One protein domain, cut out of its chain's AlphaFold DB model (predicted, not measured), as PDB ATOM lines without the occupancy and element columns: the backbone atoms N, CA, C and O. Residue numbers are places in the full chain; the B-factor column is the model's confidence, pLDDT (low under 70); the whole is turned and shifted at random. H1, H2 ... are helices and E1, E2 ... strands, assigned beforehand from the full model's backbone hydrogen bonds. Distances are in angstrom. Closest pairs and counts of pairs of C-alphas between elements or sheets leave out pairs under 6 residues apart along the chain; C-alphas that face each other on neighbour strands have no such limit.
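This is residues 166 to 249 of the 384 residues of the protein "APH domain-containing protein" of Aspergillus bombycis (UniProt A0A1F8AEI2). This domain has little regular structure: a small hairpin of two strands, E1 and E2, with long loops reaching out from it, and one helix, H1, which runs out to one end of an elongated outline. The loop that holds Ile 194 makes the other end. The printed part has 84 residues, in the order E1, E2, H1; the class is mixed, with 25 residues in named elements. It is only just loose, close to compact, with a radius of gyration of the C-alphas of 14.4 A and spans of 46 by 26 by 17 A.

E1 is residues 172 to 175, from C-alpha 172 at (273.645, 284.551, 398.544). E2 is residues 203 to 206. H1, residues 231 to 247, is 24.3 A long and ends at C-alpha 247 (248.221, 288.025, 405.168).

E1 and E2 are antiparallel neighbours, a hairpin, at 137 degrees; N 174 and O 204 are 2.9 A apart, within hydrogen-bond range. E1 and H1 are apart. In H1 every O i to N i+4 pair is within hydrogen-bond range.

The printed part has no cut. Both links are long. Residues 181 to 185 have pLDDT under 70.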
ATOM      1  N   ARG A 166     284.795 286.996 405.877       85.06
ATOM      2  CA  ARG A 166     283.632 287.701 406.437       85.06
ATOM      3  C   ARG A 166     282.967 288.592 405.396       85.06
ATOM      4  O   ARG A 166     283.407 289.720 405.185       85.06
ATOM      5  N   PHE A 167     281.894 288.113 404.774       87.44
ATOM      6  CA  PHE A 167     281.128 288.894 403.798       87.44
ATOM      7  C   PHE A 167     280.549 290.187 404.388       87.44
ATOM      8  O   PHE A 167     280.125 290.234 405.543       87.44
ATOM      9  N   CYS A 168     280.516 291.242 403.574       87.19
ATOM     10  CA  CYS A 168     280.029 292.567 403.975       87.19
ATOM     11  C   CYS A 168     278.496 292.677 403.970       87.19
ATOM     12  O   CYS A 168     277.943 293.633 404.514       87.19
ATOM     13  N   LYS A 169     277.808 291.723 403.335       87.56
ATOM     14  CA  LYS A 169     276.350 291.677 403.209       87.56
ATOM     15  C   LYS A 169     275.828 290.269 403.496       87.56
ATOM     16  O   LYS A 169     276.508 289.279 403.243       87.56
ATOM     17  N   PHE A 170     274.593 290.197 403.970       85.25
ATOM     18  CA  PHE A 170     273.799 288.989 404.135       85.25
ATOM     19  C   PHE A 170     272.983 288.744 402.865       85.25
ATOM     20  O   PHE A 170     272.261 289.629 402.401       85.25
ATOM     21  N   GLY A 171     273.086 287.540 402.317       89.00
ATOM     22  CA  GLY A 171     272.459 287.159 401.059       89.00
ATOM     23  C   GLY A 171     273.070 285.868 400.533       89.00
ATOM     24  O   GLY A 171     273.648 285.096 401.298       89.00
ATOM     25  N   SER A 172     272.956 285.647 399.229       89.62
ATOM     26  CA  SER A 172     273.645 284.551 398.544       89.62
ATOM     27  C   SER A 172     274.729 285.104 397.622       89.62
ATOM     28  O   SER A 172     274.613 286.232 397.139       89.62
ATOM     29  N   LEU A 173     275.796 284.333 397.409       89.50
ATOM     30  CA  LEU A 173     276.870 284.694 396.488       89.50
ATOM     31  C   LEU A 173     276.435 284.387 395.056       89.50
ATOM     32  O   LEU A 173     275.928 283.299 394.804       89.50
ATOM     33  N   HIS A 174     276.642 285.320 394.135       90.88
ATOM     34  CA  HIS A 174     276.337 285.169 392.711       90.88
ATOM     35  C   HIS A 174     277.503 285.694 391.876       90.88
ATOM     36  O   HIS A 174     278.345 286.444 392.384       90.88
ATOM     37  N   TYR A 175     277.533 285.344 390.591       92.69
ATOM     38  CA  TYR A 175     278.325 286.114 389.640       92.69
ATOM     39  C   TYR A 175     277.714 287.502 389.461       92.69
ATOM     40  O   TYR A 175     276.498 287.676 389.543       92.69
ATOM     41  N   GLN A 176     278.567 288.493 389.210       90.62
ATOM     42  CA  GLN A 176     278.138 289.876 389.026       90.62
ATOM     43  C   GLN A 176     277.120 290.012 387.883       90.62
ATOM     44  O   GLN A 176     276.134 290.728 388.026       90.62
ATOM     45  N   ASP A 177     277.335 289.265 386.797       90.31
ATOM     46  CA  ASP A 177     276.505 289.276 385.586       90.31
ATOM     47  C   ASP A 177     275.101 288.676 385.800       90.31
ATOM     48  O   ASP A 177     274.190 288.923 385.011       90.31
ATOM     49  N   ASP A 178     274.905 287.911 386.880       90.12
ATOM     50  CA  ASP A 178     273.616 287.307 387.237       90.12
ATOM     51  C   ASP A 178     272.782 288.199 388.179       90.12
ATOM     52  O   ASP A 178     271.624 287.890 388.485       90.12
ATOM     53  N   LEU A 179     273.342 289.317 388.656       87.12
ATOM     54  CA  LEU A 179     272.647 290.248 389.542       87.12
ATOM     55  C   LEU A 179     271.908 291.342 388.747       87.12
ATOM     56  O   LEU A 179     272.457 291.902 387.801       87.12
ATOM     57  N   PRO A 180     270.656 291.678 389.125       73.75
ATOM     58  CA  PRO A 180     269.942 292.806 388.537       73.75
ATOM     59  C   PRO A 180     270.592 294.121 388.988       73.75
ATOM     60  O   PRO A 180     270.761 294.339 390.188       73.75
ATOM     61  N   ASP A 181     270.912 294.972 388.010       63.62
ATOM     62  CA  ASP A 181     271.770 296.157 388.105       63.62
ATOM     63  C   ASP A 181     273.222 295.820 388.457       63.62
ATOM     64  O   ASP A 181     273.475 295.002 389.335       63.62
ATOM     65  N   ASN A 182     274.179 296.462 387.769       53.03
ATOM     66  CA  ASN A 182     275.619 296.402 388.053       53.03
ATOM     67  C   ASN A 182     275.856 296.776 389.517       53.03
ATOM     68  O   ASN A 182     276.128 297.936 389.838       53.03
ATOM     69  N   SER A 183     275.689 295.798 390.409       56.03
ATOM     70  CA  SER A 183     275.757 296.014 391.839       56.03
ATOM     71  C   SER A 183     277.114 296.634 392.107       56.03
ATOM     72  O   SER A 183     278.091 296.262 391.460       56.03
ATOM     73  N   ASP A 184     277.136 297.667 392.940       62.44
ATOM     74  CA  ASP A 184     278.265 298.578 393.043       62.44
ATOM     75  C   ASP A 184     279.581 297.812 393.269       62.44
ATOM     76  O   ASP A 184     279.911 297.428 394.397       62.44
ATOM     77  N   SER A 185     280.327 297.553 392.184       63.81
ATOM     78  CA  SER A 185     281.557 296.746 392.192       63.81
ATOM     79  C   SER A 185     282.683 297.446 392.953       63.81
ATOM     80  O   SER A 185     283.784 296.916 393.093       63.81
ATOM     81  N   THR A 186     282.423 298.676 393.404       70.06
ATOM     82  CA  THR A 186     283.305 299.445 394.274       70.06
ATOM     83  C   THR A 186     283.165 299.039 395.744       70.06
ATOM     84  O   THR A 186     284.104 299.231 396.520       70.06
ATOM     85  N   SER A 187     282.043 298.417 396.129       80.31
ATOM     86  CA  SER A 187     281.827 297.931 397.492       80.31
ATOM     87  C   SER A 187     282.660 296.681 397.797       80.31
ATOM     88  O   SER A 187     282.903 295.836 396.932       80.31
ATOM     89  N   ALA A 188     283.135 296.572 399.039       87.56
ATOM     90  CA  ALA A 188     283.837 295.381 399.503       87.56
ATOM     91  C   ALA A 188     282.895 294.165 399.487       87.56
ATOM     92  O   ALA A 188     281.742 294.249 399.917       87.56
ATOM     93  N   LEU A 189     283.398 293.035 398.987       89.06
ATOM     94  CA  LEU A 189     282.682 291.763 398.991       89.06
ATOM     95  C   LEU A 189     282.786 291.109 400.372       89.06
ATOM     96  O   LEU A 189     281.776 290.712 400.957       89.06
ATOM     97  N   TYR A 190     284.012 291.005 400.888       88.56
ATOM     98  CA  TYR A 190     284.313 290.432 402.194       88.56
ATOM     99  C   TYR A 190     285.581 291.038 402.803       88.56
ATOM    100  O   TYR A 190     286.370 291.688 402.117       88.56
ATOM    101  N   PHE A 191     285.770 290.801 404.098       85.25
ATOM    102  CA  PHE A 191     287.019 291.041 404.809       85.25
ATOM    103  C   PHE A 191     287.792 289.732 404.949       85.25
ATOM    104  O   PHE A 191     287.201 288.721 405.350       85.25
ATOM    105  N   ASP A 192     289.081 289.753 404.616       86.38
ATOM    106  CA  ASP A 192     289.976 288.610 404.813       86.38
ATOM    107  C   ASP A 192     290.325 288.392 406.301       86.38
ATOM    108  O   ASP A 192     289.908 289.150 407.181       86.38
ATOM    109  N   SER A 193     291.131 287.366 406.598       80.69
ATOM    110  CA  SER A 193     291.541 287.028 407.970       80.69
ATOM    111  C   SER A 193     292.339 288.119 408.688       80.69
ATOM    112  O   SER A 193     292.501 288.045 409.904       80.69
ATOM    113  N   ILE A 194     292.881 289.092 407.955       87.12
ATOM    114  CA  ILE A 194     293.693 290.197 408.482       87.12
ATOM    115  C   ILE A 194     292.846 291.486 408.557       87.12
ATOM    116  O   ILE A 194     293.270 292.484 409.135       87.12
ATOM    117  N   GLY A 195     291.610 291.454 408.049       84.88
ATOM    118  CA  GLY A 195     290.672 292.570 408.056       84.88
ATOM    119  C   GLY A 195     290.768 293.475 406.828       84.88
ATOM    120  O   GLY A 195     290.177 294.553 406.843       84.88
ATOM    121  N   ASN A 196     291.472 293.065 405.768       90.50
ATOM    122  CA  ASN A 196     291.527 293.846 404.534       90.50
ATOM    123  C   ASN A 196     290.226 293.699 403.746       90.50
ATOM    124  O   ASN A 196     289.681 292.602 403.620       90.50
ATOM    125  N   GLU A 197     289.763 294.801 403.162       92.50
ATOM    126  CA  GLU A 197     288.653 294.779 402.215       92.50
ATOM    127  C   GLU A 197     289.067 294.092 400.915       92.50
ATOM    128  O   GLU A 197     289.949 294.565 400.195       92.50
ATOM    129  N   VAL A 198     288.366 293.016 400.570       90.19
ATOM    130  CA  VAL A 198     288.503 292.356 399.275       90.19
ATOM    131  C   VAL A 198     287.328 292.755 398.396       90.19
ATOM    132  O   VAL A 198     286.164 292.525 398.727       90.19
ATOM    133  N   ARG A 199     287.637 293.360 397.248       91.94
ATOM    134  CA  ARG A 199     286.666 293.695 396.198       91.94
ATOM    135  C   ARG A 199     286.722 292.640 395.103       91.94
ATOM    136  O   ARG A 199     287.788 292.102 394.814       91.94
ATOM    137  N   SER A 200     285.587 292.378 394.465       88.81
ATOM    138  CA  SER A 200     285.507 291.455 393.337       88.81
ATOM    139  C   SER A 200     284.709 292.082 392.205       88.81
ATOM    140  O   SER A 200     283.658 292.671 392.433       88.81
ATOM    141  N   LYS A 201     285.217 291.943 390.978       90.06
ATOM    142  CA  LYS A 201     284.450 292.233 389.757       90.06
ATOM    143  C   LYS A 201     283.661 291.016 389.272       90.06
ATOM    144  O   LYS A 201     282.793 291.157 388.428       90.06
ATOM    145  N   THR A 202     284.005 289.834 389.780       91.62
ATOM    146  CA  THR A 202     283.437 288.552 389.356       91.62
ATOM    147  C   THR A 202     282.247 288.160 390.218       91.62
ATOM    148  O   THR A 202     281.291 287.595 389.704       91.62
ATOM    149  N   TYR A 203     282.296 288.460 391.517       91.69
ATOM    150  CA  TYR A 203     281.324 287.982 392.498       91.69
ATOM    151  C   TYR A 203     280.661 289.135 393.241       91.69
ATOM    152  O   TYR A 203     281.341 290.080 393.645       91.69
ATOM    153  N   GLY A 204     279.374 288.968 393.533       90.69
ATOM    154  CA  GLY A 204     278.581 289.888 394.339       90.69
ATOM    155  C   GLY A 204     277.649 289.153 395.299       90.69
ATOM    156  O   GLY A 204     277.284 287.996 395.082       90.69
ATOM    157  N   ILE A 205     277.248 289.832 396.379       89.44
ATOM    158  CA  ILE A 205     276.187 289.340 397.267       89.44
ATOM    159  C   ILE A 205     274.852 289.877 396.775       89.44
ATOM    160  O   ILE A 205     274.633 291.088 396.757       89.44
ATOM    161  N   GLY A 206     273.971 288.956 396.405       88.69
ATOM    162  CA  GLY A 206     272.633 289.235 395.908       88.69
ATOM    163  C   GLY A 206     271.533 288.753 396.847       88.69
ATOM    164  O   GLY A 206     271.792 288.427 398.012       88.69
ATOM    165  N   PRO A 207     270.294 288.675 396.334       89.06
ATOM    166  CA  PRO A 207     269.169 288.141 397.081       89.06
ATOM    167  C   PRO A 207     269.455 286.739 397.624       89.06
ATOM    168  O   PRO A 207     270.139 285.934 396.984       89.06
ATOM    169  N   ILE A 208     268.912 286.449 398.803       87.12
ATOM    170  CA  ILE A 208     269.050 285.151 399.456       87.12
ATOM    171  C   ILE A 208     268.262 284.074 398.696       87.12
ATOM    172  O   ILE A 208     267.097 284.269 398.348       87.12
ATOM    173  N   ASN A 209     268.881 282.911 398.498       82.75
ATOM    174  CA  ASN A 209     268.263 281.729 397.882       82.75
ATOM    175  C   ASN A 209     267.680 280.740 398.908       82.75
ATOM    176  O   ASN A 209     267.205 279.664 398.548       82.75
ATOM    177  N   HIS A 210     267.712 281.089 400.196       81.00
ATOM    178  CA  HIS A 210     267.317 280.193 401.277       81.00
ATOM    179  C   HIS A 210     265.831 279.816 401.190       81.00
ATOM    180  O   HIS A 210     264.951 280.677 401.108       81.00
ATOM    181  N   ARG A 211     265.546 278.514 401.295       76.31
ATOM    182  CA  ARG A 211     264.215 277.909 401.115       76.31
ATOM    183  C   ARG A 211     263.097 278.538 401.930       76.31
ATOM    184  O   ARG A 211     261.980 278.663 401.440       76.31
ATOM    185  N   SER A 212     263.392 279.012 403.138       76.06
ATOM    186  CA  SER A 212     262.403 279.705 403.980       76.06
ATOM    187  C   SER A 212     261.781 280.952 403.327       76.06
ATOM    188  O   SER A 212     260.737 281.405 403.785       76.06
ATOM    189  N   PHE A 213     262.369 281.492 402.251       80.81
ATOM    190  CA  PHE A 213     261.824 282.603 401.459       80.81
ATOM    191  C   PHE A 213     261.043 282.174 400.203       80.81
ATOM    192  O   PHE A 213     260.454 283.032 399.539       80.81
ATOM    193  N   PHE A 214     261.008 280.877 399.874       79.88
ATOM    194  CA  PHE A 214     260.411 280.359 398.634       79.88
ATOM    195  C   PHE A 214     259.392 279.241 398.863       79.88
ATOM    196  O   PHE A 214     258.349 279.216 398.204       79.88
ATOM    197  N   ASP A 215     259.651 278.359 399.824       74.31
ATOM    198  CA  ASP A 215     258.806 277.203 400.098       74.31
ATOM    199  C   ASP A 215     257.415 277.615 400.614       74.31
ATOM    200  O   ASP A 215     257.199 278.719 401.128       74.31
ATOM    201  N   PHE A 216     256.450 276.700 400.478       74.31
ATOM    202  CA  PHE A 216     255.063 276.870 400.941       74.31
ATOM    203  C   PHE A 216     254.341 278.090 400.335       74.31
ATOM    204  O   PHE A 216     253.530 278.741 400.988       74.31
ATOM    205  N   GLY A 217     254.642 278.404 399.071       75.56
ATOM    206  CA  GLY A 217     254.015 279.498 398.323       75.56
ATOM    207  C   GLY A 217     254.682 280.861 398.520       75.56
ATOM    208  O   GLY A 217     254.334 281.814 397.826       75.56
ATOM    209  N   ARG A 218     255.689 280.965 399.399       81.88
ATOM    210  CA  ARG A 218     256.402 282.228 399.645       81.88
ATOM    211  C   ARG A 218     257.156 282.751 398.430       81.88
ATOM    212  O   ARG A 218     257.366 283.956 398.321       81.88
ATOM    213  N   GLY A 219     257.518 281.878 397.491       83.69
ATOM    214  CA  GLY A 219     258.170 282.264 396.240       83.69
ATOM    215  C   GLY A 219     257.338 283.233 395.399       83.69
ATOM    216  O   GLY A 219     257.912 284.073 394.714       83.69
ATOM    217  N   ALA A 220     256.007 283.181 395.513       86.94
ATOM    218  CA  ALA A 220     255.096 284.090 394.819       86.94
ATOM    219  C   ALA A 220     254.903 285.437 395.540       86.94
ATOM    220  O   ALA A 220     254.327 286.364 394.975       86.94
ATOM    221  N   LEU A 221     255.368 285.568 396.788       88.94
ATOM    222  CA  LEU A 221     255.221 286.806 397.545       88.94
ATOM    223  C   LEU A 221     256.214 287.869 397.064       88.94
ATOM    224  O   LEU A 221     257.413 287.606 396.899       88.94
ATOM    225  N   ASN A 222     255.725 289.105 396.940       92.00
ATOM    226  CA  ASN A 222     256.568 290.283 396.774       92.00
ATOM    227  C   ASN A 222     257.115 290.727 398.142       92.00
ATOM    228  O   ASN A 222     256.531 291.566 398.825       92.00
ATOM    229  N   ILE A 223     258.201 290.087 398.566       91.00
ATOM    230  CA  ILE A 223     258.893 290.333 399.835       91.00
ATOM    231  C   ILE A 223     260.357 290.666 399.573       91.00
ATOM    232  O   ILE A 223     260.948 290.200 398.596       91.00
ATOM    233  N   ASP A 224     260.935 291.443 400.486       91.75
ATOM    234  CA  ASP A 224     262.363 291.738 400.508       91.75
ATOM    235  C   ASP A 224     263.175 290.447 400.717       91.75
ATOM    236  O   ASP A 224     262.909 289.668 401.637       91.75
ATOM    237  N   ARG A 225     264.152 290.224 399.837       90.25
ATOM    238  CA  ARG A 225     265.058 289.066 399.840       90.25
ATOM    239  C   ARG A 225     266.525 289.487 399.917       90.25
ATOM    240  O   ARG A 225     267.398 288.644 399.730       90.25
ATOM    241  N   GLY A 226     266.795 290.758 400.203       88.88
ATOM    242  CA  GLY A 226     268.140 291.299 400.308       88.88
ATOM    243  C   GLY A 226     268.760 291.648 398.951       88.88
ATOM    244  O   GLY A 226     268.052 291.699 397.940       88.88
ATOM    245  N   PRO A 227     270.081 291.884 398.917       90.12
ATOM    246  CA  PRO A 227     271.034 291.694 400.017       90.12
ATOM    247  C   PRO A 227     270.883 292.731 401.144       90.12
ATOM    248  O   PRO A 227     270.405 293.841 400.920       90.12
ATOM    249  N   TRP A 228     271.330 292.393 402.355       87.38
ATOM    250  CA  TRP A 228     271.253 293.269 403.535       87.38
ATOM    251  C   TRP A 228     272.633 293.556 404.117       87.38
ATOM    252  O   TRP A 228     273.490 292.685 404.104       87.38
ATOM    253  N   SER A 229     272.857 294.735 404.694       84.75
ATOM    254  CA  SER A 229     274.159 295.097 405.287       84.75
ATOM    255  C   SER A 229     274.199 294.937 406.808       84.75
ATOM    256  O   SER A 229     275.268 294.992 407.408       84.75
ATOM    257  N   THR A 230     273.046 294.764 407.462       79.38
ATOM    258  CA  THR A 230     272.964 294.672 408.928       79.38
ATOM    259  C   THR A 230     272.040 293.551 409.381       79.38
ATOM    260  O   THR A 230     271.054 293.224 408.721       79.38
ATOM    261  N   VAL A 231     272.312 293.003 410.569       79.12
ATOM    262  CA  VAL A 231     271.458 291.987 411.205       79.12
ATOM    263  C   VAL A 231     270.033 292.509 411.402       79.12
ATOM    264  O   VAL A 231     269.070 291.788 411.155       79.12
ATOM    265  N   THR A 232     269.869 293.783 411.768       77.25
ATOM    266  CA  THR A 232     268.549 294.410 411.931       77.25
ATOM    267  C   THR A 232     267.724 294.366 410.645       77.25
ATOM    268  O   THR A 232     266.523 294.097 410.703       77.25
ATOM    269  N   GLN A 233     268.346 294.582 409.479       78.19
ATOM    270  CA  GLN A 233     267.667 294.473 408.185       78.19
ATOM    271  C   GLN A 233     267.232 293.031 407.898       78.19
ATOM    272  O   GLN A 233     266.074 292.820 407.541       78.19
ATOM    273  N   VAL A 234     268.101 292.044 408.148       76.12
ATOM    274  CA  VAL A 234     267.770 290.613 408.004       76.12
ATOM    275  C   VAL A 234     266.580 290.234 408.888       76.12
ATOM    276  O   VAL A 234     265.595 289.674 408.407       76.12
ATOM    277  N   MET A 235     266.627 290.590 410.175       74.62
ATOM    278  CA  MET A 235     265.553 290.290 411.129       74.62
ATOM    279  C   MET A 235     264.240 290.975 410.744       74.62
ATOM    280  O   MET A 235     263.172 290.365 410.810       74.62
ATOM    281  N   THR A 236     264.314 292.220 410.269       76.31
ATOM    282  CA  THR A 236     263.148 292.953 409.759       76.31
ATOM    283  C   THR A 236     262.555 292.265 408.528       76.31
ATOM    284  O   THR A 236     261.333 292.132 408.436       76.31
ATOM    285  N   ALA A 237     263.387 291.799 407.593       77.38
ATOM    286  CA  ALA A 237     262.932 291.087 406.402       77.38
ATOM    287  C   ALA A 237     262.264 289.748 406.755       77.38
ATOM    288  O   ALA A 237     261.195 289.445 406.225       77.38
ATOM    289  N   ILE A 238     262.820 288.993 407.708       78.81
ATOM    290  CA  ILE A 238     262.212 287.757 408.229       78.81
ATOM    291  C   ILE A 238     260.842 288.048 408.860       78.81
ATOM    292  O   ILE A 238     259.860 287.390 408.521       78.81
ATOM    293  N   ALA A 239     260.740 289.061 409.725       72.50
ATOM    294  CA  ALA A 239     259.470 289.428 410.350       72.50
ATOM    295  C   ALA A 239     258.420 289.856 409.308       72.50
ATOM    296  O   ALA A 239     257.273 289.404 409.337       72.50
ATOM    297  N   ARG A 240     258.816 290.685 408.332       78.94
ATOM    298  CA  ARG A 240     257.941 291.120 407.230       78.94
ATOM    299  C   ARG A 240     257.503 289.956 406.345       78.94
ATOM    300  O   ARG A 240     256.342 289.926 405.943       78.94
ATOM    301  N   ARG A 241     258.390 288.992 406.077       84.69
ATOM    302  CA  ARG A 241     258.057 287.749 405.370       84.69
ATOM    303  C   ARG A 241     256.952 286.990 406.095       84.69
ATOM    304  O   ARG A 241     255.997 286.584 405.438       84.69
ATOM    305  N   GLU A 242     257.053 286.798 407.411       77.44
ATOM    306  CA  GLU A 242     256.016 286.079 408.170       77.44
ATOM    307  C   GLU A 242     254.674 286.819 408.145       77.44
ATOM    308  O   GLU A 242     253.645 286.207 407.860       77.44
ATOM    309  N   ILE A 243     254.679 288.146 408.317       73.56
ATOM    310  CA  ILE A 243     253.464 288.970 408.200       73.56
ATOM    311  C   ILE A 243     252.839 288.831 406.805       73.56
ATOM    312  O   ILE A 243     251.628 288.652 406.688       73.56
ATOM    313  N   ALA A 244     253.644 288.909 405.742       78.94
ATOM    314  CA  ALA A 244     253.163 288.762 404.369       78.94
ATOM    315  C   ALA A 244     252.607 287.355 404.103       78.94
ATOM    316  O   ALA A 244     251.562 287.218 403.472       78.94
ATOM    317  N   THR A 245     253.266 286.323 404.635       76.56
ATOM    318  CA  THR A 245     252.830 284.923 404.530       76.56
ATOM    319  C   THR A 245     251.462 284.737 405.190       76.56
ATOM    320  O   THR A 245     250.549 284.200 404.563       76.56
ATOM    321  N   ALA A 246     251.286 285.262 406.408       73.00
ATOM    322  CA  ALA A 246     250.019 285.210 407.132       73.00
ATOM    323  C   ALA A 246     248.901 285.990 406.415       73.00
ATOM    324  O   ALA A 246     247.802 285.469 406.244       73.00
ATOM    325  N   LYS A 247     249.186 287.210 405.933       77.56
ATOM    326  CA  LYS A 247     248.221 288.025 405.168       77.56
ATOM    327  C   LYS A 247     247.768 287.354 403.872       77.56
ATOM    328  O   LYS A 247     246.628 287.541 403.464       77.56
ATOM    329  N   ALA A 248     248.646 286.584 403.237       81.56
ATOM    330  CA  ALA A 248     248.340 285.835 402.024       81.56
ATOM    331  C   ALA A 248     247.611 284.502 402.291       81.56
ATOM    332  O   ALA A 248     247.353 283.759 401.347       81.56
ATOM    333  N   GLY A 249     247.311 284.166 403.554       75.44
ATOM    334  CA  GLY A 249     246.685 282.891 403.919       75.44
ATOM    335  C   GLY A 249     247.568 281.670 403.640       75.44
ATOM    336  O   GLY A 249     247.076 280.543 403.582       75.44
TER     337      GLY A 249